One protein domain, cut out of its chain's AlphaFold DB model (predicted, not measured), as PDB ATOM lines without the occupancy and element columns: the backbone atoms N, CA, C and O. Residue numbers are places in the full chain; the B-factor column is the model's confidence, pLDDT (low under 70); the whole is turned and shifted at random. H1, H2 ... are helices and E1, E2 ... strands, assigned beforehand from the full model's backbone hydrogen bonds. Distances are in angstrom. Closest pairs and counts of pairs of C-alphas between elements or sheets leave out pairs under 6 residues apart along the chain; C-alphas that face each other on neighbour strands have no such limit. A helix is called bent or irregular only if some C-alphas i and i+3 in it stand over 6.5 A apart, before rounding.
ATOM      1  N   ALA A 760      -6.183  30.882 -30.319       88.56
ATOM      2  CA  ALA A 760      -6.919  30.062 -31.279       88.56
ATOM      3  C   ALA A 760      -6.175  29.928 -32.613       88.56
ATOM      4  O   ALA A 760      -5.476  30.844 -33.043       88.56
ATOM      5  N   ILE A 761      -6.352  28.797 -33.287       87.94
ATOM      6  CA  ILE A 761      -5.810  28.531 -34.622       87.94
ATOM      7  C   ILE A 761      -6.970  28.169 -35.543       87.94
ATOM      8  O   ILE A 761      -7.809  27.346 -35.193       87.94
ATOM      9  N   SER A 762      -7.019  28.760 -36.731       86.69
ATOM     10  CA  SER A 762      -7.979  28.398 -37.771       86.69
ATOM     11  C   SER A 762      -7.276  27.886 -39.010       86.69
ATOM     12  O   SER A 762      -6.335  28.511 -39.491       86.69
ATOM     13  N   LEU A 763      -7.761  26.763 -39.537       87.12
ATOM     14  CA  LEU A 763      -7.298  26.176 -40.790       87.12
ATOM     15  C   LEU A 763      -8.351  26.418 -41.872       87.12
ATOM     16  O   LEU A 763      -9.527  26.105 -41.679       87.12
ATOM     17  N   VAL A 764      -7.933  26.970 -43.009       85.12
ATOM     18  CA  VAL A 764      -8.801  27.281 -44.146       85.12
ATOM     19  C   VAL A 764      -8.228  26.658 -45.418       85.12
ATOM     20  O   VAL A 764      -7.153  27.035 -45.881       85.12
ATOM     21  N   PHE A 765      -8.963  25.721 -46.012       86.88
ATOM     22  CA  PHE A 765      -8.541  24.957 -47.185       86.88
ATOM     23  C   PHE A 765      -9.279  25.402 -48.448       86.88
ATOM     24  O   PHE A 765     -10.502  25.341 -48.514       86.88
ATOM     25  N   ASN A 766      -8.544  25.766 -49.494       84.31
ATOM     26  CA  ASN A 766      -9.049  26.005 -50.850       84.31
ATOM     27  C   ASN A 766      -8.459  24.965 -51.813       84.31
ATOM     28  O   ASN A 766      -7.811  25.295 -52.800       84.31
ATOM     29  N   VAL A 767      -8.630  23.686 -51.480       82.12
ATOM     30  CA  VAL A 767      -7.985  22.561 -52.173       82.12
ATOM     31  C   VAL A 767      -8.975  21.756 -53.016       82.12
ATOM     32  O   VAL A 767     -10.190  21.937 -52.942       82.12
ATOM     33  N   THR A 768      -8.454  20.867 -53.865       83.25
ATOM     34  CA  THR A 768      -9.293  20.017 -54.725       83.25
ATOM     35  C   THR A 768     -10.077  18.985 -53.914       83.25
ATOM     36  O   THR A 768      -9.602  18.528 -52.877       83.25
ATOM     37  N   GLU A 769     -11.224  18.533 -54.432       84.31
ATOM     38  CA  GLU A 769     -12.010  17.445 -53.829       84.31
ATOM     39  C   GLU A 769     -11.157  16.205 -53.517       84.31
ATOM     40  O   GLU A 769     -11.277  15.625 -52.438       84.31
ATOM     41  N   LYS A 770     -10.265  15.828 -54.441       85.06
ATOM     42  CA  LYS A 770      -9.359  14.692 -54.261       85.06
ATOM     43  C   LYS A 770      -8.457  14.889 -53.040       85.06
ATOM     44  O   LYS A 770      -8.404  14.018 -52.181       85.06
ATOM     45  N   SER A 771      -7.812  16.052 -52.930       87.38
ATOM     46  CA  SER A 771      -6.960  16.398 -51.783       87.38
ATOM     47  C   SER A 771      -7.735  16.404 -50.464       87.38
ATOM     48  O   SER A 771      -7.193  15.985 -49.446       87.38
ATOM     49  N   ILE A 772      -8.995  16.856 -50.470       88.56
ATOM     50  CA  ILE A 772      -9.821  16.866 -49.256       88.56
ATOM     51  C   ILE A 772     -10.086  15.437 -48.771       88.56
ATOM     52  O   ILE A 772      -9.927  15.154 -47.588       88.56
ATOM     53  N   ARG A 773     -10.469  14.534 -49.681       87.06
ATOM     54  CA  ARG A 773     -10.824  13.149 -49.338       87.06
ATOM     55  C   ARG A 773      -9.619  12.288 -48.976       87.06
ATOM     56  O   ARG A 773      -9.715  11.490 -48.055       87.06
ATOM     57  N   GLU A 774      -8.532  12.409 -49.731       88.12
ATOM     58  CA  GLU A 774      -7.381  11.507 -49.611       88.12
ATOM     59  C   GLU A 774      -6.363  11.960 -48.566       88.12
ATOM     60  O   GLU A 774      -5.580  11.131 -48.124       88.12
ATOM     61  N   ILE A 775      -6.342  13.251 -48.211       87.81
ATOM     62  CA  ILE A 775      -5.306  13.824 -47.343       87.81
ATOM     63  C   ILE A 775      -5.944  14.609 -46.193       87.81
ATOM     64  O   ILE A 775      -5.848  14.192 -45.049       87.81
ATOM     65  N   VAL A 776      -6.666  15.702 -46.478       90.19
ATOM     66  CA  VAL A 776      -7.095  16.658 -45.433       90.19
ATOM     67  C   VAL A 776      -8.017  16.037 -44.387       90.19
ATOM     68  O   VAL A 776      -7.756  16.169 -43.198       90.19
ATOM     69  N   LEU A 777      -9.121  15.406 -44.802       89.44
ATOM     70  CA  LEU A 777     -10.080  14.843 -43.848       89.44
ATOM     71  C   LEU A 777      -9.460  13.730 -42.992       89.44
ATOM     72  O   LEU A 777      -9.658  13.794 -41.781       89.44
ATOM     73  N   PRO A 778      -8.694  12.768 -43.552       88.00
ATOM     74  CA  PRO A 778      -7.922  11.829 -42.745       88.00
ATOM     75  C   PRO A 778      -7.063  12.513 -41.673       88.00
ATOM     76  O   PRO A 778      -7.242  12.208 -40.498       88.00
ATOM     77  N   SER A 779      -6.226  13.496 -42.036       86.94
ATOM     78  CA  SER A 779      -5.353  14.192 -41.075       86.94
ATOM     79  C   SER A 779      -6.132  14.908 -39.970       86.94
ATOM     80  O   SER A 779      -5.734  14.891 -38.808       86.94
ATOM     81  N   LEU A 780      -7.236  15.571 -40.330       87.75
ATOM     82  CA  LEU A 780      -8.069  16.303 -39.377       87.75
ATOM     83  C   LEU A 780      -8.779  15.353 -38.406       87.75
ATOM     84  O   LEU A 780      -8.825  15.637 -37.213       87.75
ATOM     85  N   LEU A 781      -9.300  14.225 -38.899       85.69
ATOM     86  CA  LEU A 781      -9.998  13.229 -38.082       85.69
ATOM     87  C   LEU A 781      -9.057  12.520 -37.105       85.69
ATOM     88  O   LEU A 781      -9.452  12.294 -35.966       85.69
ATOM     89  N   THR A 782      -7.812  12.231 -37.503       83.88
ATOM     90  CA  THR A 782      -6.811  11.623 -36.610       83.88
ATOM     91  C   THR A 782      -6.617  12.430 -35.328       83.88
ATOM     92  O   THR A 782      -6.415  11.843 -34.273       83.88
ATOM     93  N   TYR A 783      -6.738  13.759 -35.377       84.38
ATOM     94  CA  TYR A 783      -6.519  14.649 -34.229       84.38
ATOM     95  C   TYR A 783      -7.777  15.411 -33.778       84.38
ATOM     96  O   TYR A 783      -7.664  16.352 -32.998       84.38
ATOM     97  N   ASP A 784      -8.962  15.020 -34.260       82.44
ATOM     98  CA  ASP A 784     -10.253  15.639 -33.919       82.44
ATOM     99  C   ASP A 784     -10.319  17.160 -34.211       82.44
ATOM    100  O   ASP A 784     -10.948  17.944 -33.494       82.44
ATOM    101  N   ILE A 785      -9.669  17.599 -35.296       88.00
ATOM    102  CA  ILE A 785      -9.521  19.013 -35.666       88.00
ATOM    103  C   ILE A 785     -10.623  19.476 -36.619       88.00
ATOM    104  O   ILE A 785     -10.911  18.856 -37.640       88.00
ATOM    105  N   GLN A 786     -11.170  20.659 -36.342       89.38
ATOM    106  CA  GLN A 786     -12.133  21.335 -37.211       89.38
ATOM    107  C   GLN A 786     -11.447  22.351 -38.131       89.38
ATOM    108  O   GLN A 786     -10.546  23.081 -37.717       89.38
ATOM    109  N   ALA A 787     -11.921  22.449 -39.374       91.75
ATOM    110  CA  ALA A 787     -11.389  23.375 -40.371       91.75
ATOM    111  C   ALA A 787     -12.486  23.957 -41.271       91.75
ATOM    112  O   ALA A 787     -13.608  23.451 -41.325       91.75
ATOM    113  N   SER A 788     -12.157  25.021 -42.001       90.44
ATOM    114  CA  SER A 788     -13.054  25.629 -42.982       90.44
ATOM    115  C   SER A 788     -12.618  25.337 -44.414       90.44
ATOM    116  O   SER A 788     -11.429  25.319 -44.722       90.44
ATOM    117  N   PHE A 789     -13.586  25.149 -45.307       90.19
ATOM    118  CA  PHE A 789     -13.357  24.773 -46.699       90.19
ATOM    119  C   PHE A 789     -13.929  25.831 -47.638       90.19
ATOM    120  O   PHE A 789     -15.118  26.155 -47.590       90.19
ATOM    121  N   ILE A 790     -13.072  26.380 -48.497       87.44
ATOM    122  CA  ILE A 790     -13.452  27.379 -49.488       87.44
ATOM    123  C   ILE A 790     -14.120  26.687 -50.675       87.44
ATOM    124  O   ILE A 790     -13.524  25.862 -51.371       87.44
ATOM    125  N   ILE A 791     -15.362  27.088 -50.926       86.38
ATOM    126  CA  ILE A 791     -16.115  26.735 -52.118       86.38
ATOM    127  C   ILE A 791     -15.849  27.810 -53.166       86.38
ATOM    128  O   ILE A 791     -16.225  28.974 -52.998       86.38
ATOM    129  N   SER A 792     -15.179  27.410 -54.238       81.19
ATOM    130  CA  SER A 792     -14.737  28.282 -55.320       81.19
ATOM    131  C   SER A 792     -15.065  27.686 -56.689       81.19
ATOM    132  O   SER A 792     -15.426  26.512 -56.832       81.19
ATOM    133  N   GLU A 793     -15.007  28.548 -57.699       78.38
ATOM    134  CA  GLU A 793     -15.253  28.195 -59.091       78.38
ATOM    135  C   GLU A 793     -14.157  27.264 -59.641       78.38
ATOM    136  O   GLU A 793     -12.968  27.447 -59.378       78.38
ATOM    137  N   LEU A 794     -14.556  26.261 -60.429       75.31
ATOM    138  CA  LEU A 794     -13.627  25.359 -61.108       75.31
ATOM    139  C   LEU A 794     -13.054  25.994 -62.388       75.31
ATOM    140  O   LEU A 794     -13.799  26.636 -63.122       75.31
ATOM    141  N   PRO A 795     -11.792  25.710 -62.772       70.94
ATOM    142  CA  PRO A 795     -11.176  26.275 -63.983       70.94
ATOM    143  C   PRO A 795     -11.909  26.001 -65.311       70.94
ATOM    144  O   PRO A 795     -11.634  26.658 -66.306       70.94
ATOM    145  N   GLN A 796     -12.805  25.008 -65.353       72.44
ATOM    146  CA  GLN A 796     -13.600  24.635 -66.538       72.44
ATOM    147  C   GLN A 796     -14.963  25.348 -66.606       72.44
ATOM    148  O   GLN A 796     -15.776  25.068 -67.488       72.44
ATOM    149  N   SER A 797     -15.236  26.223 -65.645       70.38
ATOM    150  CA  SER A 797     -16.474  26.981 -65.531       70.38
ATOM    151  C   SER A 797     -16.558  28.089 -66.590       70.38
ATOM    152  O   SER A 797     -15.551  28.610 -67.067       70.38
ATOM    153  N   ASN A 798     -17.779  28.424 -67.005       73.75
ATOM    154  CA  ASN A 798     -18.061  29.547 -67.895       73.75
ATOM    155  C   ASN A 798     -19.389  30.209 -67.506       73.75
ATOM    156  O   ASN A 798     -20.201  29.607 -66.805       73.75
ATOM    157  N   GLU A 799     -19.648  31.416 -68.020       66.69
ATOM    158  CA  GLU A 799     -20.845  32.212 -67.685       66.69
ATOM    159  C   GLU A 799     -22.188  31.496 -67.918       66.69
ATOM    160  O   GLU A 799     -23.198  31.895 -67.337       66.69
ATOM    161  N   LYS A 800     -22.231  30.456 -68.763       67.12
ATOM    162  CA  LYS A 800     -23.453  29.687 -69.050       67.12
ATOM    163  C   LYS A 800     -23.632  28.474 -68.143       67.12
ATOM    164  O   LYS A 800     -24.767  28.064 -67.925       67.12
ATOM    165  N   ASN A 801     -22.546  27.871 -67.666       70.25
ATOM    166  CA  ASN A 801     -22.591  26.681 -66.820       70.25
ATOM    167  C   ASN A 801     -21.515  26.749 -65.721       70.25
ATOM    168  O   ASN A 801     -20.456  26.127 -65.852       70.25
ATOM    169  N   PRO A 802     -21.763  27.534 -64.661       74.44
ATOM    170  CA  PRO A 802     -20.824  27.698 -63.565       74.44
ATOM    171  C   PRO A 802     -20.656  26.413 -62.745       74.44
ATOM    172  O   PRO A 802     -21.632  25.818 -62.284       74.44
ATOM    173  N   LEU A 803     -19.405  25.997 -62.535       78.69
ATOM    174  CA  LEU A 803     -19.049  24.785 -61.791       78.69
ATOM    175  C   LEU A 803     -18.273  25.129 -60.514       78.69
ATOM    176  O   LEU A 803     -17.397  25.987 -60.531       78.69
ATOM    177  N   PHE A 804     -18.553  24.413 -59.422       82.19
ATOM    178  CA  PHE A 804     -17.937  24.621 -58.104       82.19
ATOM    179  C   PHE A 804     -17.235  23.356 -57.606       82.19
ATOM    180  O   PHE A 804     -17.688  22.245 -57.885       82.19
ATOM    181  N   ASN A 805     -16.181  23.516 -56.807       84.12
ATOM    182  CA  ASN A 805     -15.349  22.441 -56.243       84.12
ATOM    183  C   ASN A 805     -16.006  21.617 -55.102       84.12
ATOM    184  O   ASN A 805     -15.297  21.020 -54.293       84.12
ATOM    185  N   ILE A 806     -17.343  21.561 -55.024       88.25
ATOM    186  CA  ILE A 806     -18.088  20.870 -53.957       88.25
ATOM    187  C   ILE A 806     -19.286  20.083 -54.512       88.25
ATOM    188  O   ILE A 806     -20.071  20.575 -55.334       88.25
ATOM    189  N   ASN A 807     -19.475  18.861 -54.012       89.50
ATOM    190  CA  ASN A 807     -20.657  18.031 -54.254       89.50
ATOM    191  C   ASN A 807     -21.259  17.535 -52.929       89.50
ATOM    192  O   ASN A 807     -20.675  17.727 -51.864       89.50
ATOM    193  N   ARG A 808     -22.431  16.891 -53.001       90.00
ATOM    194  CA  ARG A 808     -23.180  16.437 -51.820       90.00
ATOM    195  C   ARG A 808     -22.390  15.470 -50.934       90.00
ATOM    196  O   ARG A 808     -22.424  15.609 -49.719       90.00
ATOM    197  N   ALA A 809     -21.682  14.510 -51.529       89.25
ATOM    198  CA  ALA A 809     -20.922  13.507 -50.779       89.25
ATOM    199  C   ALA A 809     -19.734  14.132 -50.030       89.25
ATOM    200  O   ALA A 809     -19.506  13.836 -48.857       89.25
ATOM    201  N   LEU A 810     -19.011  15.041 -50.689       89.25
ATOM    202  CA  LEU A 810     -17.915  15.776 -50.071       89.25
ATOM    203  C   LEU A 810     -18.417  16.712 -48.963       89.25
ATOM    204  O   LEU A 810     -17.832  16.732 -47.886       89.25
ATOM    205  N   ALA A 811     -19.520  17.434 -49.194       89.06
ATOM    206  CA  ALA A 811     -20.128  18.303 -48.187       89.06
ATOM    207  C   ALA A 811     -20.541  17.519 -46.932       89.06
ATOM    208  O   ALA A 811     -20.215  17.933 -45.826       89.06
ATOM    209  N   ALA A 812     -21.163  16.347 -47.096       88.88
ATOM    210  CA  ALA A 812     -21.507  15.471 -45.976       88.88
ATOM    211  C   ALA A 812     -20.269  14.964 -45.209       88.88
ATOM    212  O   ALA A 812     -20.313  14.829 -43.988       88.88
ATOM    213  N   SER A 813     -19.158  14.705 -45.909       88.31
ATOM    214  CA  SER A 813     -17.901  14.255 -45.286       88.31
ATOM    215  C   SER A 813     -17.238  15.372 -44.472       88.31
ATOM    216  O   SER A 813     -16.839  15.144 -43.335       88.31
ATOM    217  N   ILE A 814     -17.179  16.588 -45.028       89.88
ATOM    218  CA  ILE A 814     -16.686  17.790 -44.335       89.88
ATOM    219  C   ILE A 814     -17.539  18.087 -43.099       89.88
ATOM    220  O   ILE A 814     -17.004  18.330 -42.018       89.88
ATOM    221  N   ASP A 815     -18.862  18.029 -43.246       87.94
ATOM    222  CA  ASP A 815     -19.796  18.276 -42.153       87.94
ATOM    223  C   ASP A 815     -19.658  17.239 -41.029       87.94
ATOM    224  O   ASP A 815     -19.582  17.598 -39.853       87.94
ATOM    225  N   SER A 816     -19.512  15.960 -41.391       84.19
ATOM    226  CA  SER A 816     -19.293  14.863 -40.440       84.19
ATOM    227  C   SER A 816     -17.992  14.994 -39.643       84.19
ATOM    228  O   SER A 816     -17.934  14.478 -38.524       84.19
ATOM    229  N   ALA A 817     -16.984  15.673 -40.202       82.75
ATOM    230  CA  ALA A 817     -15.728  16.037 -39.542       82.75
ATOM    231  C   ALA A 817     -15.819  17.369 -38.764       82.75
ATOM    232  O   ALA A 817     -14.823  17.876 -38.256       82.75
ATOM    233  N   GLY A 818     -17.009  17.972 -38.677       83.75
ATOM    234  CA  GLY A 818     -17.237  19.219 -37.950       83.75
ATOM    235  C   GLY A 818     -16.750  20.476 -38.674       83.75
ATOM    236  O   GLY A 818     -16.680  21.530 -38.037       83.75
ATOM    237  N   GLY A 819     -16.433  20.378 -39.969       87.44
ATOM    238  CA  GLY A 819     -15.963  21.495 -40.780       87.44
ATOM    239  C   GLY A 819     -17.066  22.467 -41.200       87.44
ATOM    240  O   GLY A 819     -18.257  22.135 -41.187       87.44
ATOM    241  N   ASP A 820     -16.640  23.667 -41.597       88.06
ATOM    242  CA  ASP A 820     -17.510  24.749 -42.075       88.06
ATOM    243  C   ASP A 820     -17.151  25.171 -43.507       88.06
ATOM    244  O   ASP A 820     -16.075  24.860 -44.023       88.06
ATOM    245  N   PHE A 821     -18.051  25.904 -44.160       87.69
ATOM    246  CA  PHE A 821     -17.928  26.281 -45.568       87.69
ATOM    247  C   PHE A 821     -17.766  27.796 -45.723       87.69
ATOM    248  O   PHE A 821     -18.416  28.577 -45.033       87.69
ATOM    249  N   ILE A 822     -16.907  28.220 -46.650       86.00
ATOM    250  CA  ILE A 822     -16.696  29.632 -46.998       86.00
ATOM    251  C   ILE A 822     -16.890  29.780 -48.504       86.00
ATOM    252  O   ILE A 822     -16.152  29.179 -49.277       86.00
ATOM    253  N   PHE A 823     -17.841  30.593 -48.962       84.31
ATOM    254  CA  PHE A 823     -18.033  30.797 -50.404       84.31
ATOM    255  C   PHE A 823     -17.172  31.949 -50.907       84.31
ATOM    256  O   PHE A 823     -17.279  33.069 -50.409       84.31
ATOM    257  N   LYS A 824     -16.334  31.695 -51.915       81.31
ATOM    258  CA  LYS A 824     -15.565  32.742 -52.591       81.31
ATOM    259  C   LYS A 824     -16.406  33.377 -53.695       81.31
ATOM    260  O   LYS A 824     -16.904  32.682 -54.578       81.31
ATOM    261  N   LEU A 825     -16.549  34.700 -53.655       75.38
ATOM    262  CA  LEU A 825     -17.154  35.462 -54.740       75.38
ATOM    263  C   LEU A 825     -16.233  35.432 -55.967       75.38
ATOM    264  O   LEU A 825     -15.021  35.615 -55.817       75.38
ATOM    265  N   PRO A 826     -16.784  35.211 -57.170       67.62
ATOM    266  CA  PRO A 826     -16.004  35.233 -58.399       67.62
ATOM    267  C   PRO A 826     -15.495  36.649 -58.692       67.62
ATOM    268  O   PRO A 826     -16.171  37.638 -58.404       67.62
ATOM    269  N   GLU A 827     -14.301  36.739 -59.287       67.00
ATOM    270  CA  GLU A 827     -13.698  38.007 -59.733       67.00
ATOM    271  C   GLU A 827     -14.597  38.717 -60.756       67.00
ATOM    272  O   GLU A 827     -14.758  39.936 -60.714       67.00
ATOM    273  N   ASN A 828     -15.261  37.945 -61.620       63.94
ATOM    274  CA  ASN A 828     -16.235  38.445 -62.578       63.94
ATOM    275  C   ASN A 828     -17.658  38.337 -61.993       63.94
ATOM    276  O   ASN A 828     -18.290  37.279 -62.028       63.94
ATOM    277  N   GLN A 829     -18.171  39.434 -61.429       67.50
ATOM    278  CA  GLN A 829     -19.471  39.493 -60.742       67.50
ATOM    279  C   GLN A 829     -20.675  39.545 -61.706       67.50
ATOM    280  O   GLN A 829     -21.595  40.339 -61.512       67.50
ATOM    281  N   SER A 830     -20.695  38.722 -62.760       75.94
ATOM    282  CA  SER A 830     -21.882  38.634 -63.624       75.94
ATOM    283  C   SER A 830     -23.095  38.119 -62.831       75.94
ATOM    284  O   SER A 830     -22.957  37.282 -61.932       75.94
ATOM    285  N   GLU A 831     -24.300  38.583 -63.176       76.19
ATOM    286  CA  GLU A 831     -25.536  38.181 -62.485       76.19
ATOM    287  C   GLU A 831     -25.746  36.658 -62.488       76.19
ATOM    288  O   GLU A 831     -26.148  36.089 -61.471       76.19
ATOM    289  N   ASN A 832     -25.396  35.981 -63.589       77.94
ATOM    290  CA  ASN A 832     -25.499  34.524 -63.718       77.94
ATOM    291  C   ASN A 832     -24.625  33.789 -62.692       77.94
ATOM    292  O   ASN A 832     -25.078  32.840 -62.051       77.94
ATOM    293  N   PHE A 833     -23.387  34.248 -62.496       77.19
ATOM    294  CA  PHE A 833     -22.461  33.661 -61.528       77.19
ATOM    295  C   PHE A 833     -22.918  33.880 -60.086       77.19
ATOM    296  O   PHE A 833     -22.910  32.945 -59.285       77.19
ATOM    297  N   VAL A 834     -23.371  35.093 -59.760       77.56
ATOM    298  CA  VAL A 834     -23.905  35.409 -58.427       77.56
ATOM    299  C   VAL A 834     -25.145  34.562 -58.126       77.56
ATOM    300  O   VAL A 834     -25.286  34.045 -57.015       77.56
ATOM    301  N   GLN A 835     -26.029  34.368 -59.106       81.38
ATOM    302  CA  GLN A 835     -27.225  33.544 -58.943       81.38
ATOM    303  C   GLN A 835     -26.891  32.054 -58.783       81.38
ATOM    304  O   GLN A 835     -27.477  31.371 -57.935       81.38
ATOM    305  N   ALA A 836     -25.923  31.544 -59.543       82.38
ATOM    306  CA  ALA A 836     -25.450  30.174 -59.399       82.38
ATOM    307  C   ALA A 836     -24.757  29.932 -58.052       82.38
ATOM    308  O   ALA A 836     -25.010  28.911 -57.416       82.38
ATOM    309  N   LEU A 837     -23.952  30.888 -57.573       82.38
ATOM    310  CA  LEU A 837     -23.330  30.836 -56.249       82.38
ATOM    311  C   LEU A 837     -24.396  30.779 -55.148       82.38
ATOM    312  O   LEU A 837     -24.332  29.900 -54.299       82.38
ATOM    313  N   LYS A 838     -25.421  31.643 -55.201       83.00
ATOM    314  CA  LYS A 838     -26.557  31.607 -54.258       83.00
ATOM    315  C   LYS A 838     -27.289  30.268 -54.286       83.00
ATOM    316  O   LYS A 838     -27.596  29.714 -53.238       83.00
ATOM    317  N   THR A 839     -27.533  29.729 -55.479       87.00
ATOM    318  CA  THR A 839     -28.156  28.406 -55.644       87.00
ATOM    319  C   THR A 839     -27.288  27.318 -55.013       87.00
ATOM    320  O   THR A 839     -27.793  26.426 -54.337       87.00
ATOM    321  N   LYS A 840     -25.964  27.412 -55.177       87.75
ATOM    322  CA  LYS A 840     -25.016  26.474 -54.579       87.75
ATOM    323  C   LYS A 840     -24.945  26.602 -53.057       87.75
ATOM    324  O   LYS A 840     -24.865  25.576 -52.393       87.75
ATOM    325  N   MET A 841     -25.009  27.822 -52.520       87.00
ATOM    326  CA  MET A 841     -25.116  28.078 -51.080       87.00
ATOM    327  C   MET A 841     -26.351  27.396 -50.497       87.00
ATOM    328  O   MET A 841     -26.216  26.605 -49.574       87.00
ATOM    329  N   ILE A 842     -27.524  27.606 -51.105       87.12
ATOM    330  CA  ILE A 842     -28.772  26.950 -50.688       87.12
ATOM    331  C   ILE A 842     -28.626  25.425 -50.737       87.12
ATOM    332  O   ILE A 842     -29.011  24.744 -49.795       87.12
ATOM    333  N   ALA A 843     -28.015  24.880 -51.792       89.00
ATOM    334  CA  ALA A 843     -27.806  23.440 -51.894       89.00
ATOM    335  C   ALA A 843     -26.904  22.891 -50.774       89.00
ATOM    336  O   ALA A 843     -27.197  21.836 -50.224       89.00
ATOM    337  N   VAL A 844     -25.817  23.583 -50.411       87.12
ATOM    338  CA  VAL A 844     -24.945  23.168 -49.295       87.12
ATOM    339  C   VAL A 844     -25.676  23.275 -47.958       87.12
ATOM    340  O   VAL A 844     -25.574  22.350 -47.148       87.12
ATOM    341  N   ASP A 845     -26.461  24.336 -47.761       88.06
ATOM    342  CA  ASP A 845     -27.317  24.503 -46.586       88.06
ATOM    343  C   ASP A 845     -28.320  23.339 -46.472       88.06
ATOM    344  O   ASP A 845     -28.474  22.757 -45.401       88.06
ATOM    345  N   GLU A 846     -28.953  22.928 -47.576       88.44
ATOM    346  CA  GLU A 846     -29.863  21.774 -47.625       88.44
ATOM    347  C   GLU A 846     -29.147  20.435 -47.397       88.44
ATOM    348  O   GLU A 846     -29.704  19.527 -46.779       88.44
ATOM    349  N   TRP A 847     -27.921  20.274 -47.903       91.38
ATOM    350  CA  TRP A 847     -27.166  19.023 -47.771       91.38
ATOM    351  C   TRP A 847     -26.640  18.782 -46.359       91.38
ATOM    352  O   TRP A 847     -26.500  17.623 -45.974       91.38
ATOM    353  N   THR A 848     -26.322  19.851 -45.632       85.81
ATOM    354  CA  THR A 848     -25.622  19.794 -44.336       85.81
ATOM    355  C   THR A 848     -26.484  20.274 -43.170       85.81
ATOM    356  O   THR A 848     -26.141  20.063 -42.013       85.81
ATOM    357  N   GLY A 849     -27.597  20.961 -43.441       82.81
ATOM    358  CA  GLY A 849     -28.394  21.639 -42.419       82.81
ATOM    359  C   GLY A 849     -27.701  22.862 -41.800       82.81
ATOM    360  O   GLY A 849     -28.251  23.479 -40.884       82.81
ATOM    361  N   LYS A 850     -26.507  23.242 -42.277       78.00
ATOM    362  CA  LYS A 850     -25.745  24.397 -41.790       78.00
ATOM    363  C   LYS A 850     -25.946  25.586 -42.714       78.00
ATOM    364  O   LYS A 850     -25.507  25.565 -43.851       78.00
ATOM    365  N   LYS A 851     -26.537  26.660 -42.188       73.94
ATOM    366  CA  LYS A 851     -26.641  27.937 -42.903       73.94
ATOM    367  C   LYS A 851     -25.260  28.565 -43.076       73.94
ATOM    368  O   LYS A 851     -24.670  28.984 -42.078       73.94
ATOM    369  N   CYS A 852     -24.781  28.676 -44.308       68.00
ATOM    370  CA  CYS A 852     -23.500  29.300 -44.599       68.00
ATOM    371  C   CYS A 852     -23.588  30.830 -44.502       68.00
ATOM    372  O   CYS A 852     -24.321  31.479 -45.250       68.00
ATOM    373  N   THR A 853     -22.820  31.427 -43.590       63.97
ATOM    374  CA  THR A 853     -22.842  32.882 -43.341       63.97
ATOM    375  C   THR A 853     -21.600  33.609 -43.858       63.97
ATOM    376  O   THR A 853     -21.618  34.829 -44.021       63.97
ATOM    377  N   SER A 854     -20.535  32.865 -44.170       67.69
ATOM    378  CA  SER A 854     -19.235  33.415 -44.550       67.69
ATOM    379  C   SER A 854     -19.067  33.502 -46.071       67.69
ATOM    380  O   SER A 854     -19.077  32.491 -46.775       67.69
ATOM    381  N   VAL A 855     -18.862  34.725 -46.574       67.31
ATOM    382  CA  VAL A 855     -18.555  35.007 -47.985       67.31
ATOM    383  C   VAL A 855     -17.222  35.754 -48.086       67.31
ATOM    384  O   VAL A 855     -17.026  36.791 -47.450       67.31
ATOM    385  N   LEU A 856     -16.304  35.229 -48.894       68.50
ATOM    386  CA  LEU A 856     -14.993  35.802 -49.196       68.50
ATOM    387  C   LEU A 856     -15.095  36.664 -50.467       68.50
ATOM    388  O   LEU A 856     -15.546  36.176 -51.499       68.50
ATOM    389  N   LEU A 857     -14.696  37.941 -50.412       60.56
ATOM    390  CA  LEU A 857     -14.680  38.836 -51.585       60.56
ATOM    391  C   LEU A 857     -13.426  38.577 -52.451       60.56
ATOM    392  O   LEU A 857     -12.419  38.148 -51.894       60.56
ATOM    393  N   PRO A 858     -13.450  38.859 -53.771       54.16
ATOM    394  CA  PRO A 858     -12.377  38.460 -54.692       54.16
ATOM    395  C   PRO A 858     -10.989  39.004 -54.313       54.16
ATOM    396  O   PRO A 858     -10.020  38.251 -54.344       54.16
ATOM    397  N   ASP A 859     -10.936  40.263 -53.861       48.62
ATOM    398  CA  ASP A 859      -9.705  40.966 -53.462       48.62
ATOM    399  C   ASP A 859      -9.519  41.091 -51.941       48.62
ATOM    400  O   ASP A 859      -8.519  41.647 -51.485       48.62
ATOM    401  N   ASN A 860     -10.477  40.624 -51.129       50.50
ATOM    402  CA  ASN A 860     -10.365  40.753 -49.675       50.50
ATOM    403  C   ASN A 860      -9.982  39.434 -49.028       50.50
ATOM    404  O   ASN A 860     -10.481  38.370 -49.384       50.50
ATOM    405  N   PHE A 861      -9.203  39.552 -47.963       51.03
ATOM    406  CA  PHE A 861      -9.121  38.524 -46.939       51.03
ATOM    407  C   PHE A 861     -10.509  38.294 -46.329       51.03
ATOM    408  O   PHE A 861     -11.315  39.233 -46.253       51.03
ATOM    409  N   PRO A 862     -10.846  37.058 -45.929       47.53
ATOM    410  CA  PRO A 862     -12.141  36.826 -45.326       47.53
ATOM    411  C   PRO A 862     -12.183  37.598 -44.009       47.53
ATOM    412  O   PRO A 862     -11.173  37.736 -43.325       47.53
ATOM    413  N   PHE A 863     -13.368  38.090 -43.667       51.91
ATOM    414  CA  PHE A 863     -13.687  38.835 -42.444       51.91
ATOM    415  C   PHE A 863     -13.374  40.345 -42.500       51.91
ATOM    416  O   PHE A 863     -12.409  40.848 -41.934       51.91
ATOM    417  N   LYS A 864     -14.317  41.110 -43.079       39.38
ATOM    418  CA  LYS A 864     -14.417  42.583 -42.943       39.38
ATOM    419  C   LYS A 864     -14.562  43.074 -41.487       39.38
ATOM    420  O   LYS A 864     -14.457  44.270 -41.246       39.38
ATOM    421  N   SER A 865     -14.822  42.180 -40.532       47.50
ATOM    422  CA  SER A 865     -15.098  42.479 -39.121       47.50
ATOM    423  C   SER A 865     -14.132  41.755 -38.176       47.50
ATOM    424  O   SER A 865     -14.557  41.177 -37.175       47.50
ATOM    425  N   LYS A 866     -12.836  41.721 -38.508       51.91
ATOM    426  CA  LYS A 866     -11.811  41.212 -37.590       51.91
ATOM    427  C   LYS A 866     -11.640  42.193 -36.418       51.91
ATOM    428  O   LYS A 866     -11.455  43.385 -36.665       51.91
ATOM    429  N   PRO A 867     -11.691  41.740 -35.156       51.53
ATOM    430  CA  PRO A 867     -11.369  42.618 -34.038       51.53
ATOM    431  C   PRO A 867      -9.891  43.041 -34.078       51.53
ATOM    432  O   PRO A 867      -9.028  42.237 -34.428       51.53
ATOM    433  N   THR A 868      -9.603  44.297 -33.730       49.78
ATOM    434  CA  THR A 868      -8.301  44.975 -33.926       49.78
ATOM    435  C   THR A 868      -7.107  44.318 -33.232       49.78
ATOM    436  O   THR A 868      -5.972  44.561 -33.628       49.78
ATOM    437  N   ASP A 869      -7.355  43.469 -32.235       52.44
ATOM    438  CA  ASP A 869      -6.323  42.888 -31.363       52.44
ATOM    439  C   ASP A 869      -5.853  41.499 -31.832       52.44
ATOM    440  O   ASP A 869      -5.035  40.857 -31.177       52.44
ATOM    441  N   PHE A 870      -6.384  41.001 -32.954       56.44
ATOM    442  CA  PHE A 870      -6.018  39.696 -33.498       56.44
ATOM    443  C   PHE A 870      -4.964  39.829 -34.592       56.44
ATOM    444  O   PHE A 870      -5.216  40.418 -35.647       56.44
ATOM    445  N   GLN A 871      -3.804  39.209 -34.381       52.56
ATOM    446  CA  GLN A 871      -2.793  39.106 -35.427       52.56
ATOM    447  C   GLN A 871      -3.334  38.248 -36.579       52.56
ATOM    448  O   GLN A 871      -4.072  37.295 -36.372       52.56
ATOM    449  N   ASP A 872      -3.114  38.643 -37.829       51.84
ATOM    450  CA  ASP A 872      -3.197  37.689 -38.941       51.84
ATOM    451  C   ASP A 872      -1.770  37.204 -39.128       51.84
ATOM    452  O   ASP A 872      -0.853  38.020 -39.112       51.84
ATOM    453  N   ILE A 873      -1.550  35.898 -39.185       53.09
ATOM    454  CA  ILE A 873      -0.228  35.357 -39.482       53.09
ATOM    455  C   ILE A 873      -0.427  34.270 -40.521       53.09
ATOM    456  O   ILE A 873      -0.735  33.126 -40.208       53.09
ATOM    457  N   GLN A 874      -0.286  34.674 -41.781       53.00
ATOM    458  CA  GLN A 874      -0.375  33.765 -42.913       53.00
ATOM    459  C   GLN A 874       0.963  33.100 -43.145       53.00
ATOM    460  O   GLN A 874       1.875  33.747 -43.653       53.00
ATOM    461  N   ILE A 875       1.048  31.813 -42.834       50.97
ATOM    462  CA  ILE A 875       2.203  30.999 -43.190       50.97
ATOM    463  C   ILE A 875       2.076  30.597 -44.650       50.97
ATOM    464  O   ILE A 875       1.152  29.887 -45.038       50.97
ATOM    465  N   ALA A 876       3.017  31.067 -45.456       48.91
ATOM    466  CA  ALA A 876       3.138  30.669 -46.842       48.91
ATOM    467  C   ALA A 876       4.543  30.100 -47.063       48.91
ATOM    468  O   ALA A 876       5.533  30.741 -46.712       48.91
ATOM    469  N   MET A 877       4.597  28.889 -47.608       51.00
ATOM    470  CA  MET A 877       5.774  28.066 -47.803       51.00
ATOM    471  C   MET A 877       6.337  28.270 -49.234       51.00
ATOM    472  O   MET A 877       5.663  27.963 -50.217       51.00
ATOM    473  N   SER A 878       7.588  28.750 -49.385       46.81
ATOM    474  CA  SER A 878       8.310  28.919 -50.682       46.81
ATOM    475  C   SER A 878       9.552  28.010 -50.833       46.81
ATOM    476  O   SER A 878      10.220  27.741 -49.833       46.81
ATOM    477  N   GLN A 879       9.890  27.585 -52.067       48.50
ATOM    478  CA  GLN A 879      11.145  26.871 -52.412       48.50
ATOM    479  C   GLN A 879      12.363  27.806 -52.542       48.50
ATOM    480  O   GLN A 879      13.498  27.340 -52.545       48.50
ATOM    481  N   THR A 880      12.156  29.118 -52.684       46.41
ATOM    482  CA  THR A 880      13.239  30.090 -52.910       46.41
ATOM    483  C   THR A 880      13.604  30.850 -51.632       46.41
ATOM    484  O   THR A 880      12.721  31.298 -50.903       46.41
ATOM    485  N   ASP A 881      14.906  31.068 -51.397       43.84
ATOM    486  CA  ASP A 881      15.455  31.817 -50.242       43.84
ATOM    487  C   ASP A 881      15.093  33.321 -50.233       43.84
ATOM    488  O   ASP A 881      15.385  34.041 -49.283       43.84
ATOM    489  N   ALA A 882      14.466  33.824 -51.301       42.03
ATOM    490  CA  ALA A 882      14.395  35.252 -51.613       42.03
ATOM    491  C   ALA A 882      13.306  36.052 -50.868       42.03
ATOM    492  O   ALA A 882      13.146  37.240 -51.141       42.03
ATOM    493  N   TYR A 883      12.553  35.452 -49.944       49.56
ATOM    494  CA  TYR A 883      11.414  36.126 -49.311       49.56
ATOM    495  C   TYR A 883      11.434  35.990 -47.790       49.56
ATOM    496  O   TYR A 883      10.746  35.152 -47.216       49.56
ATOM    497  N   TYR A 884      12.193  36.874 -47.135       45.09
ATOM    498  CA  TYR A 884      12.107  37.111 -45.694       45.09
ATOM    499  C   TYR A 884      11.825  38.592 -45.406       45.09
ATOM    500  O   TYR A 884      12.466  39.480 -45.960       45.09
ATOM    501  N   ARG A 885      10.886  38.826 -44.477       47.97
ATOM    502  CA  ARG A 885      10.429  40.117 -43.918       47.97
ATOM    503  C   ARG A 885       9.658  41.057 -44.857       47.97
ATOM    504  O   ARG A 885      10.203  41.986 -45.437       47.97
ATOM    505  N   SER A 886       8.333  40.954 -44.779       41.72
ATOM    506  CA  SER A 886       7.446  42.118 -44.830       41.72
ATOM    507  C   SER A 886       6.687  42.182 -43.505       41.72
ATOM    508  O   SER A 886       5.782  41.394 -43.280       41.72
ATOM    509  N   HIS A 887       7.062  43.099 -42.608       44.38
ATOM    510  CA  HIS A 887       6.272  43.424 -41.403       44.38
ATOM    511  C   HIS A 887       5.028  44.271 -41.733       44.38
ATOM    512  O   HIS A 887       4.342  44.748 -40.833       44.38
ATOM    513  N   GLN A 888       4.734  44.504 -43.015       39.78
ATOM    514  CA  GLN A 888       3.568  45.277 -43.410       39.78
ATOM    515  C   GLN A 888       2.348  44.353 -43.522       39.78
ATOM    516  O   GLN A 888       2.361  43.383 -44.277       39.78
ATOM    517  N   ASN A 889       1.302  44.691 -42.761       45.12
ATOM    518  CA  ASN A 889      -0.061  44.137 -42.797       45.12
ATOM    519  C   ASN A 889      -0.327  42.772 -42.129       45.12
ATOM    520  O   ASN A 889      -1.349  42.167 -42.433       45.12
ATOM    521  N   GLY A 890       0.511  42.283 -41.206       51.72
ATOM    522  CA  GLY A 890       0.227  41.001 -40.527       51.72
ATOM    523  C   GLY A 890       0.404  39.784 -41.448       51.72
ATOM    524  O   GLY A 890      -0.445  38.911 -41.538       51.72
ATOM    525  N   PHE A 891       1.508  39.731 -42.192       51.31
ATOM    526  CA  PHE A 891       1.885  38.568 -43.003       51.31
ATOM    527  C   PHE A 891       3.255  38.076 -42.541       51.31
ATOM    528  O   PHE A 891       4.187  38.874 -42.463       51.31
ATOM    529  N   ARG A 892       3.408  36.775 -42.249       56.97
ATOM    530  CA  ARG A 892       4.721  36.180 -41.939       56.97
ATOM    531  C   ARG A 892       4.959  34.958 -42.825       56.97
ATOM    532  O   ARG A 892       4.332  33.929 -42.641       56.97
ATOM    533  N   LEU A 893       5.863  35.083 -43.790       56.16
ATOM    534  CA  LEU A 893       6.252  33.999 -44.700       56.16
ATOM    535  C   LEU A 893       7.313  33.105 -44.036       56.16
ATOM    536  O   LEU A 893       8.225  33.639 -43.408       56.16
ATOM    537  N   PHE A 894       7.205  31.780 -44.198       57.94
ATOM    538  CA  PHE A 894       8.125  30.783 -43.623       57.94
ATOM    539  C   PHE A 894       8.649  29.850 -44.724       57.94
ATOM    540  O   PHE A 894       7.965  29.598 -45.716       57.94
ATOM    541  N   LYS A 895       9.872  29.330 -44.592       54.31
ATOM    542  CA  LYS A 895      10.487  28.473 -45.622       54.31
ATOM    543  C   LYS A 895       9.857  27.067 -45.663       54.31
ATOM    544  O   LYS A 895       9.517  26.518 -44.620       54.31
ATOM    545  N   GLN A 896       9.735  26.469 -46.861       52.25
ATOM    546  CA  GLN A 896       9.038  25.182 -47.092       52.25
ATOM    547  C   GLN A 896       9.522  23.999 -46.252       52.25
ATOM    548  O   GLN A 896       8.726  23.121 -45.957       52.25
ATOM    549  N   THR A 897      10.798  23.912 -45.891       48.09
ATOM    550  CA  THR A 897      11.366  22.627 -45.447       48.09
ATOM    551  C   THR A 897      12.073  22.668 -44.094       48.09
ATOM    552  O   THR A 897      12.762  21.708 -43.773       48.09
ATOM    553  N   SER A 898      11.974  23.750 -43.307       54.41
ATOM    554  CA  SER A 898      12.831  23.876 -42.108       54.41
ATOM    555  C   SER A 898      12.369  24.796 -40.971       54.41
ATOM    556  O   SER A 898      12.998  24.778 -39.919       54.41
ATOM    557  N   ASP A 899      11.314  25.603 -41.122       68.81
ATOM    558  CA  ASP A 899      11.040  26.682 -40.151       68.81
ATOM    559  C   ASP A 899      10.024  26.300 -39.052       68.81
ATOM    560  O   ASP A 899       9.477  27.180 -38.386       68.81
ATOM    561  N   TYR A 900       9.765  25.009 -38.812       78.75
ATOM    562  CA  TYR A 900       8.839  24.577 -37.753       78.75
ATOM    563  C   TYR A 900       9.258  25.069 -36.365       78.75
ATOM    564  O   TYR A 900       8.399  25.460 -35.584       78.75
ATOM    565  N   GLN A 901      10.561  25.148 -36.085       78.25
ATOM    566  CA  GLN A 901      11.081  25.758 -34.856       78.25
ATOM    567  C   GLN A 901      10.688  27.235 -34.717       78.25
ATOM    568  O   GLN A 901      10.409  27.704 -33.618       78.25
ATOM    569  N   LEU A 902      10.639  27.985 -35.823       77.06
ATOM    570  CA  LEU A 902      10.220  29.386 -35.791       77.06
ATOM    571  C   LEU A 902       8.709  29.508 -35.578       77.06
ATOM    572  O   LEU A 902       8.270  30.412 -34.873       77.06
ATOM    573  N   ILE A 903       7.922  28.607 -36.174       78.50
ATOM    574  CA  ILE A 903       6.472  28.532 -35.947       78.50
ATOM    575  C   ILE A 903       6.195  28.183 -34.483       78.50
ATOM    576  O   ILE A 903       5.393  28.854 -33.845       78.50
ATOM    577  N   ASP A 904       6.893  27.195 -33.931       82.00
ATOM    578  CA  ASP A 904       6.788  26.812 -32.524       82.00
ATOM    579  C   ASP A 904       7.178  27.968 -31.591       82.00
ATOM    580  O   ASP A 904       6.432  28.349 -30.690       82.00
ATOM    581  N   SER A 905       8.311  28.621 -31.866       81.00
ATOM    582  CA  SER A 905       8.770  29.797 -31.121       81.00
ATOM    583  C   SER A 905       7.749  30.938 -31.154       81.00
ATOM    584  O   SER A 905       7.494  31.578 -30.135       81.00
ATOM    585  N   LEU A 906       7.127  31.170 -32.310       77.88
ATOM    586  CA  LEU A 906       6.071  32.161 -32.485       77.88
ATOM    587  C   LEU A 906       4.824  31.825 -31.659       77.88
ATOM    588  O   LEU A 906       4.297  32.714 -30.992       77.88
ATOM    589  N   LEU A 907       4.355  30.574 -31.721       80.12
ATOM    590  CA  LEU A 907       3.173  30.109 -30.989       80.12
ATOM    591  C   LEU A 907       3.375  30.199 -29.471       80.12
ATOM    592  O   LEU A 907       2.424  30.504 -28.751       80.12
ATOM    593  N   ASN A 908       4.607  29.994 -29.002       79.56
ATOM    594  CA  ASN A 908       4.984  30.137 -27.597       79.56
ATOM    595  C   ASN A 908       5.174  31.600 -27.152       79.56
ATOM    596  O   ASN A 908       4.946  31.925 -25.987       79.56
ATOM    597  N   ALA A 909       5.608  32.495 -28.046       76.88
ATOM    598  CA  ALA A 909       5.921  33.884 -27.702       76.88
ATOM    599  C   ALA A 909       4.710  34.827 -27.763       76.88
ATOM    600  O   ALA A 909       4.618  35.780 -26.985       76.88
ATOM    601  N   GLU A 910       3.801  34.606 -28.707       72.62
ATOM    602  CA  GLU A 910       2.706  35.523 -29.005       72.62
ATOM    603  C   GLU A 910       1.362  34.834 -28.759       72.62
ATOM    604  O   GLU A 910       1.133  33.724 -29.213       72.62
ATOM    605  N   LYS A 911       0.451  35.488 -28.031       79.81
ATOM    606  CA  LYS A 911      -0.910  34.979 -27.802       79.81
ATOM    607  C   LYS A 911      -1.871  35.640 -28.776       79.81
ATOM    608  O   LYS A 911      -1.834  36.860 -28.947       79.81
ATOM    609  N   GLY A 912      -2.771  34.868 -29.376       78.06
ATOM    610  CA  GLY A 912      -3.757  35.432 -30.292       78.06
ATOM    611  C   GLY A 912      -4.496  34.408 -31.138       78.06
ATOM    612  O   GLY A 912      -4.544  33.223 -30.820       78.06
ATOM    613  N   TRP A 913      -5.092  34.903 -32.219       80.88
ATOM    614  CA  TRP A 913      -5.721  34.090 -33.252       80.88
ATOM    615  C   TRP A 913      -4.776  33.978 -34.442       80.88
ATOM    616  O   TRP A 913      -4.396  34.996 -35.001       80.88
ATOM    617  N   TYR A 914      -4.439  32.765 -34.858       79.12
ATOM    618  CA  TYR A 914      -3.663  32.495 -36.064       79.12
ATOM    619  C   TYR A 914      -4.569  31.885 -37.127       79.12
ATOM    620  O   TYR A 914      -5.400  31.033 -36.819       79.12
ATOM    621  N   ASN A 915      -4.415  32.299 -38.382       75.88
ATOM    622  CA  ASN A 915      -5.250  31.815 -39.474       75.88
ATOM    623  C   ASN A 915      -4.384  31.331 -40.640       75.88
ATOM    624  O   ASN A 915      -3.618  32.096 -41.228       75.88
ATOM    625  N   PHE A 916      -4.508  30.047 -40.958       78.12
ATOM    626  CA  PHE A 916      -3.666  29.329 -41.902       78.12
ATOM    627  C   PHE A 916      -4.462  28.993 -43.156       78.12
ATOM    628  O   PHE A 916      -5.411  28.211 -43.115       78.12
ATOM    629  N   TYR A 917      -4.044  29.562 -44.286       75.75
ATOM    630  CA  TYR A 917      -4.693  29.372 -45.580       75.75
ATOM    631  C   TYR A 917      -3.877  28.435 -46.465       75.75
ATOM    632  O   TYR A 917      -2.730  28.732 -46.800       75.75
ATOM    633  N   ILE A 918      -4.492  27.334 -46.890       79.69
ATOM    634  CA  ILE A 918      -3.864  26.302 -47.716       79.69
ATOM    635  C   ILE A 918      -4.615  26.220 -49.047       79.69
ATOM    636  O   ILE A 918      -5.751  25.753 -49.101       79.69
ATOM    637  N   ASP A 919      -3.980  26.667 -50.135       76.56
ATOM    638  CA  ASP A 919      -4.582  26.695 -51.481       76.56
ATOM    639  C   ASP A 919      -4.330  25.404 -52.269       76.56
ATOM    640  O   ASP A 919      -5.030  25.096 -53.231       76.56
ATOM    641  N   LYS A 920      -3.300  24.633 -51.917       78.44
ATOM    642  CA  LYS A 920      -2.994  23.391 -52.629       78.44
ATOM    643  C   LYS A 920      -2.253  22.408 -51.738       78.44
ATOM    644  O   LYS A 920      -1.374  22.806 -50.983       78.44
ATOM    645  N   ILE A 921      -2.571  21.125 -51.887       81.88
ATOM    646  CA  ILE A 921      -1.819  20.032 -51.266       81.88
ATOM    647  C   ILE A 921      -1.259  19.132 -52.359       81.88
ATOM    648  O   ILE A 921      -1.972  18.775 -53.304       81.88
ATOM    649  N   VAL A 922       0.021  18.794 -52.248       78.75
ATOM    650  CA  VAL A 922       0.729  17.899 -53.169       78.75
ATOM    651  C   VAL A 922       1.392  16.763 -52.397       78.75
ATOM    652  O   VAL A 922       1.761  16.931 -51.245       78.75
ATOM    653  N   LYS A 923       1.566  15.599 -53.026       77.94
ATOM    654  CA  LYS A 923       2.300  14.489 -52.393       77.94
ATOM    655  C   LYS A 923       3.816  14.626 -52.550       77.94
ATOM    656  O   LYS A 923       4.550  14.385 -51.608       77.94
ATOM    657  N   ASN A 924       4.279  15.051 -53.730       73.44
ATOM    658  CA  ASN A 924       5.706  15.223 -54.011       73.44
ATOM    659  C   ASN A 924       6.157  16.669 -53.684       73.44
ATOM    660  O   ASN A 924       5.615  17.603 -54.293       73.44
ATOM    661  N   PRO A 925       7.158  16.868 -52.801       70.00
ATOM    662  CA  PRO A 925       7.767  18.174 -52.522       70.00
ATOM    663  C   PRO A 925       8.246  18.946 -53.767       70.00
ATOM    664  O   PRO A 925       8.196  20.174 -53.798       70.00
ATOM    665  N   GLU A 926       8.644  18.260 -54.841       68.12
ATOM    666  CA  GLU A 926       9.072  18.893 -56.102       68.12
ATOM    667  C   GLU A 926       7.924  19.608 -56.840       68.12
ATOM    668  O   GLU A 926       8.144  20.444 -57.718       68.12
ATOM    669  N   MET A 927       6.668  19.302 -56.495       65.00
ATOM    670  CA  MET A 927       5.482  19.905 -57.110       65.00
ATOM    671  C   MET A 927       5.018  21.196 -56.425       65.00
ATOM    672  O   MET A 927       3.987  21.761 -56.818       65.00
ATOM    673  N   VAL A 928       5.740  21.669 -55.410       63.72
ATOM    674  CA  VAL A 928       5.372  22.866 -54.658       63.72
ATOM    675  C   VAL A 928       5.787  24.118 -55.447       63.72
ATOM    676  O   VAL A 928       6.945  24.514 -55.463       63.72
ATOM    677  N   ARG A 929       4.828  24.737 -56.152       62.47
ATOM    678  CA  ARG A 929       5.086  25.831 -57.118       62.47
ATOM    679  C   ARG A 929       4.783  27.245 -56.600       62.47
ATOM    680  O   ARG A 929       5.242  28.214 -57.198       62.47
ATOM    681  N   ASN A 930       4.001  27.378 -55.524       62.56
ATOM    682  CA  ASN A 930       3.446  28.655 -55.058       62.56
ATOM    683  C   ASN A 930       3.490  28.740 -53.521       62.56
ATOM    684  O   ASN A 930       3.476  27.714 -52.848       62.56
ATOM    685  N   GLN A 931       3.412  29.961 -52.979       60.31
ATOM    686  CA  GLN A 931       3.484  30.270 -51.542       60.31
ATOM    687  C   GLN A 931       2.449  29.545 -50.651       60.31
ATOM    688  O   GLN A 931       2.680  29.392 -49.466       60.31
ATOM    689  N   ARG A 932       1.311  29.073 -51.167       68.12
ATOM    690  CA  ARG A 932       0.244  28.429 -50.362       68.12
ATOM    691  C   ARG A 932       0.042  26.946 -50.676       68.12
ATOM    692  O   ARG A 932      -1.038  26.395 -50.465       68.12
ATOM    693  N   THR A 933       1.062  26.321 -51.260       73.44
ATOM    694  CA  THR A 933       1.082  24.879 -51.512       73.44
ATOM    695  C   THR A 933       1.852  24.187 -50.389       73.44
ATOM    696  O   THR A 933       2.983  24.582 -50.125       73.44
ATOM    697  N   VAL A 934       1.260  23.170 -49.762       77.81
ATOM    698  CA  VAL A 934       1.917  22.334 -48.739       77.81
ATOM    699  C   VAL A 934       1.959  20.872 -49.185       77.81
ATOM    700  O   VAL A 934       1.167  20.450 -50.033       77.81
ATOM    701  N   THR A 935       2.886  20.094 -48.644       81.12
ATOM    702  CA  THR A 935       2.901  18.642 -48.798       81.12
ATOM    703  C   THR A 935       1.980  17.969 -47.780       81.12
ATOM    704  O   THR A 935       1.549  18.590 -46.809       81.12
ATOM    705  N   GLU A 936       1.657  16.698 -48.012       83.69
ATOM    706  CA  GLU A 936       0.940  15.848 -47.048       83.69
ATOM    707  C   GLU A 936       1.678  15.773 -45.699       83.69
ATOM    708  O   GLU A 936       1.105  16.127 -44.671       83.69
ATOM    709  N   GLU A 937       2.979  15.467 -45.723       80.88
ATOM    710  CA  GLU A 937       3.848  15.469 -44.534       80.88
ATOM    711  C   GLU A 937       3.855  16.837 -43.826       80.88
ATOM    712  O   GLU A 937       3.709  16.928 -42.608       80.88
ATOM    713  N   GLN A 938       3.960  17.936 -44.586       81.00
ATOM    714  CA  GLN A 938       3.956  19.278 -44.005       81.00
ATOM    715  C   GLN A 938       2.644  19.592 -43.285       81.00
ATOM    716  O   GLN A 938       2.672  20.212 -42.222       81.00
ATOM    717  N   LEU A 939       1.505  19.185 -43.856       84.12
ATOM    718  CA  LEU A 939       0.198  19.371 -43.234       84.12
ATOM    719  C   LEU A 939       0.106  18.607 -41.910       84.12
ATOM    720  O   LEU A 939      -0.333  19.188 -40.918       84.12
ATOM    721  N   HIS A 940       0.539  17.345 -41.887       84.56
ATOM    722  CA  HIS A 940       0.539  16.523 -40.676       84.56
ATOM    723  C   HIS A 940       1.394  17.139 -39.566       84.56
ATOM    724  O   HIS A 940       0.898  17.346 -38.455       84.56
ATOM    725  N   ARG A 941       2.633  17.539 -39.878       84.75
ATOM    726  CA  ARG A 941       3.523  18.203 -38.910       84.75
ATOM    727  C   ARG A 941       2.935  19.495 -38.360       84.75
ATOM    728  O   ARG A 941       2.988  19.723 -37.157       84.75
ATOM    729  N   LEU A 942       2.348  20.338 -39.215       83.75
ATOM    730  CA  LEU A 942       1.707  21.583 -38.776       83.75
ATOM    731  C   LEU A 942       0.534  21.311 -37.833       83.75
ATOM    732  O   LEU A 942       0.452  21.923 -36.773       83.75
ATOM    733  N   ILE A 943      -0.346  20.380 -38.201       85.31
ATOM    734  CA  ILE A 943      -1.479  19.961 -37.369       85.31
ATOM    735  C   ILE A 943      -0.995  19.517 -35.983       85.31
ATOM    736  O   ILE A 943      -1.520  19.986 -34.968       85.31
ATOM    737  N   ARG A 944       0.033  18.668 -35.939       86.69
ATOM    738  CA  ARG A 944       0.590  18.165 -34.685       86.69
ATOM    739  C   ARG A 944       1.241  19.271 -33.860       86.69
ATOM    740  O   ARG A 944       0.988  19.375 -32.664       86.69
ATOM    741  N   LEU A 945       1.981  20.168 -34.505       86.94
ATOM    742  CA  LEU A 945       2.578  21.328 -33.848       86.94
ATOM    743  C   LEU A 945       1.519  22.225 -33.188       86.94
ATOM    744  O   LEU A 945       1.701  22.685 -32.061       86.94
ATOM    745  N   PHE A 946       0.394  22.456 -33.870       85.31
ATOM    746  CA  PHE A 946      -0.711  23.264 -33.350       85.31
ATOM    747  C   PHE A 946      -1.383  22.611 -32.144       85.31
ATOM    748  O   PHE A 946      -1.663  23.301 -31.162       85.31
ATOM    749  N   ARG A 947      -1.600  21.291 -32.201       85.81
ATOM    750  CA  ARG A 947      -2.133  20.501 -31.083       85.81
ATOM    751  C   ARG A 947      -1.234  20.633 -29.851       85.81
ATOM    752  O   ARG A 947      -1.722  20.964 -28.771       85.81
ATOM    753  N   ASN A 948       0.075  20.472 -30.036       87.25
ATOM    754  CA  ASN A 948       1.054  20.450 -28.949       87.25
ATOM    755  C   ASN A 948       1.205  21.813 -28.233       87.25
ATOM    756  O   ASN A 948       1.623  21.865 -27.080       87.25
ATOM    757  N   ASN A 949       0.803  22.922 -28.866       85.25
ATOM    758  CA  ASN A 949       0.953  24.283 -28.336       85.25
ATOM    759  C   ASN A 949      -0.264  24.812 -27.532       85.25
ATOM    760  O   ASN A 949      -0.362  26.016 -27.305       85.25
ATOM    761  N   LYS A 950      -1.216  23.973 -27.089       82.00
ATOM    762  CA  LYS A 950      -2.404  24.397 -26.296       82.00
ATOM    763  C   LYS A 950      -3.207  25.555 -26.929       82.00
ATOM    764  O   LYS A 950      -3.642  26.490 -26.246       82.00
TER     765      LYS A 950
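This is residues 760 to 950 of the 1043 residues of an uncharacterized protein of Sphingobacteriales bacterium (UniProt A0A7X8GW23). A curled sheet of four parallel strands, in the order E3 E2 E1 E4, is wrapped along one side by H3, H2, H1 and H5, each touching the next, with H4 beyond H5. The long stretch with no named element, residues 849 to 899, swings its residues 856 to 874 over the side away from H1 and H5, and the two short parallel strands E5 and E6 lie by one end of H5. The printed part has 191 residues, with five named helices and six named strands in the order E1 H1 E2 H2 E3 H3 H4 E4 E5 E6 H5. The class is mixed, with 91 residues in named elements, under half. The whole is compact, with a radius of gyration of the C-alphas of 17.0 A and spans of 47 by 36 by 35 A.

E1, residues 760 to 765, is parallel to E2, residues 788 to 791, with N 765 and O 788 2.8 A apart, and to E4, residues 913 to 918, with N 762 and O 914 2.8 A apart. E3, residues 820 to 824, is parallel to E2, with N 789 and O 820 2.8 A apart; the sheet is strongly twisted. H1, residues 769 to 782, and H2, residues 808 to 816, belong to two strand-helix-strand units, parallel neighbour strands joined through a helix, E1 H1 E2 and E2 H2 E3, both with right-handed crossovers. H1 touches H2 at a shallow tilt of 16 degrees, closest at C-alphas 769 and 810, 7.2 A. H2 touches H3, residues 831 to 848, at a steep tilt of 54 degrees, closest at C-alphas 812 and 848, 6.2 A. H5, residues 936 to 948, touches H1, closest at C-alphas 779 and 940, 6.3 A, and lies over E1 and E4 at a height over the sheet of 11.1 A. H4, residues 900 to 909, is close but not clearly touching H5, with C-alphas 904 and 945 7.0 A apart. E4 runs on into E5, residues 920 to 922, at 62 degrees; E5 is parallel to E6, residues 933 to 935, with N 934 and O 920 2.9 A apart. Each O i to N i+4 pair is within hydrogen-bond range in H2, H3, H4 and H5, and 8 of 10 in H1.

E1 begins at C-alpha 760, (-6.919, 30.062, -31.279), and measures 16.8 A; E4 measures 16.5 A. H3 is 25.8 A long, H1 18.9 A and H5 18.7 A. H1 is irregular, with C-alphas 774 and 777 7.2 A apart. H5 ends at C-alpha 948, (1.054, 20.450, -28.949).

The C-alphas farthest apart, of Lys 800 and Ala 909, are 50.9 A apart. The printed part has no cut. The links E2 to H2 and H3 to H4 are long. The mean pLDDT of the printed part is 74.0; 61 residues are under 70, among them 852 to 899.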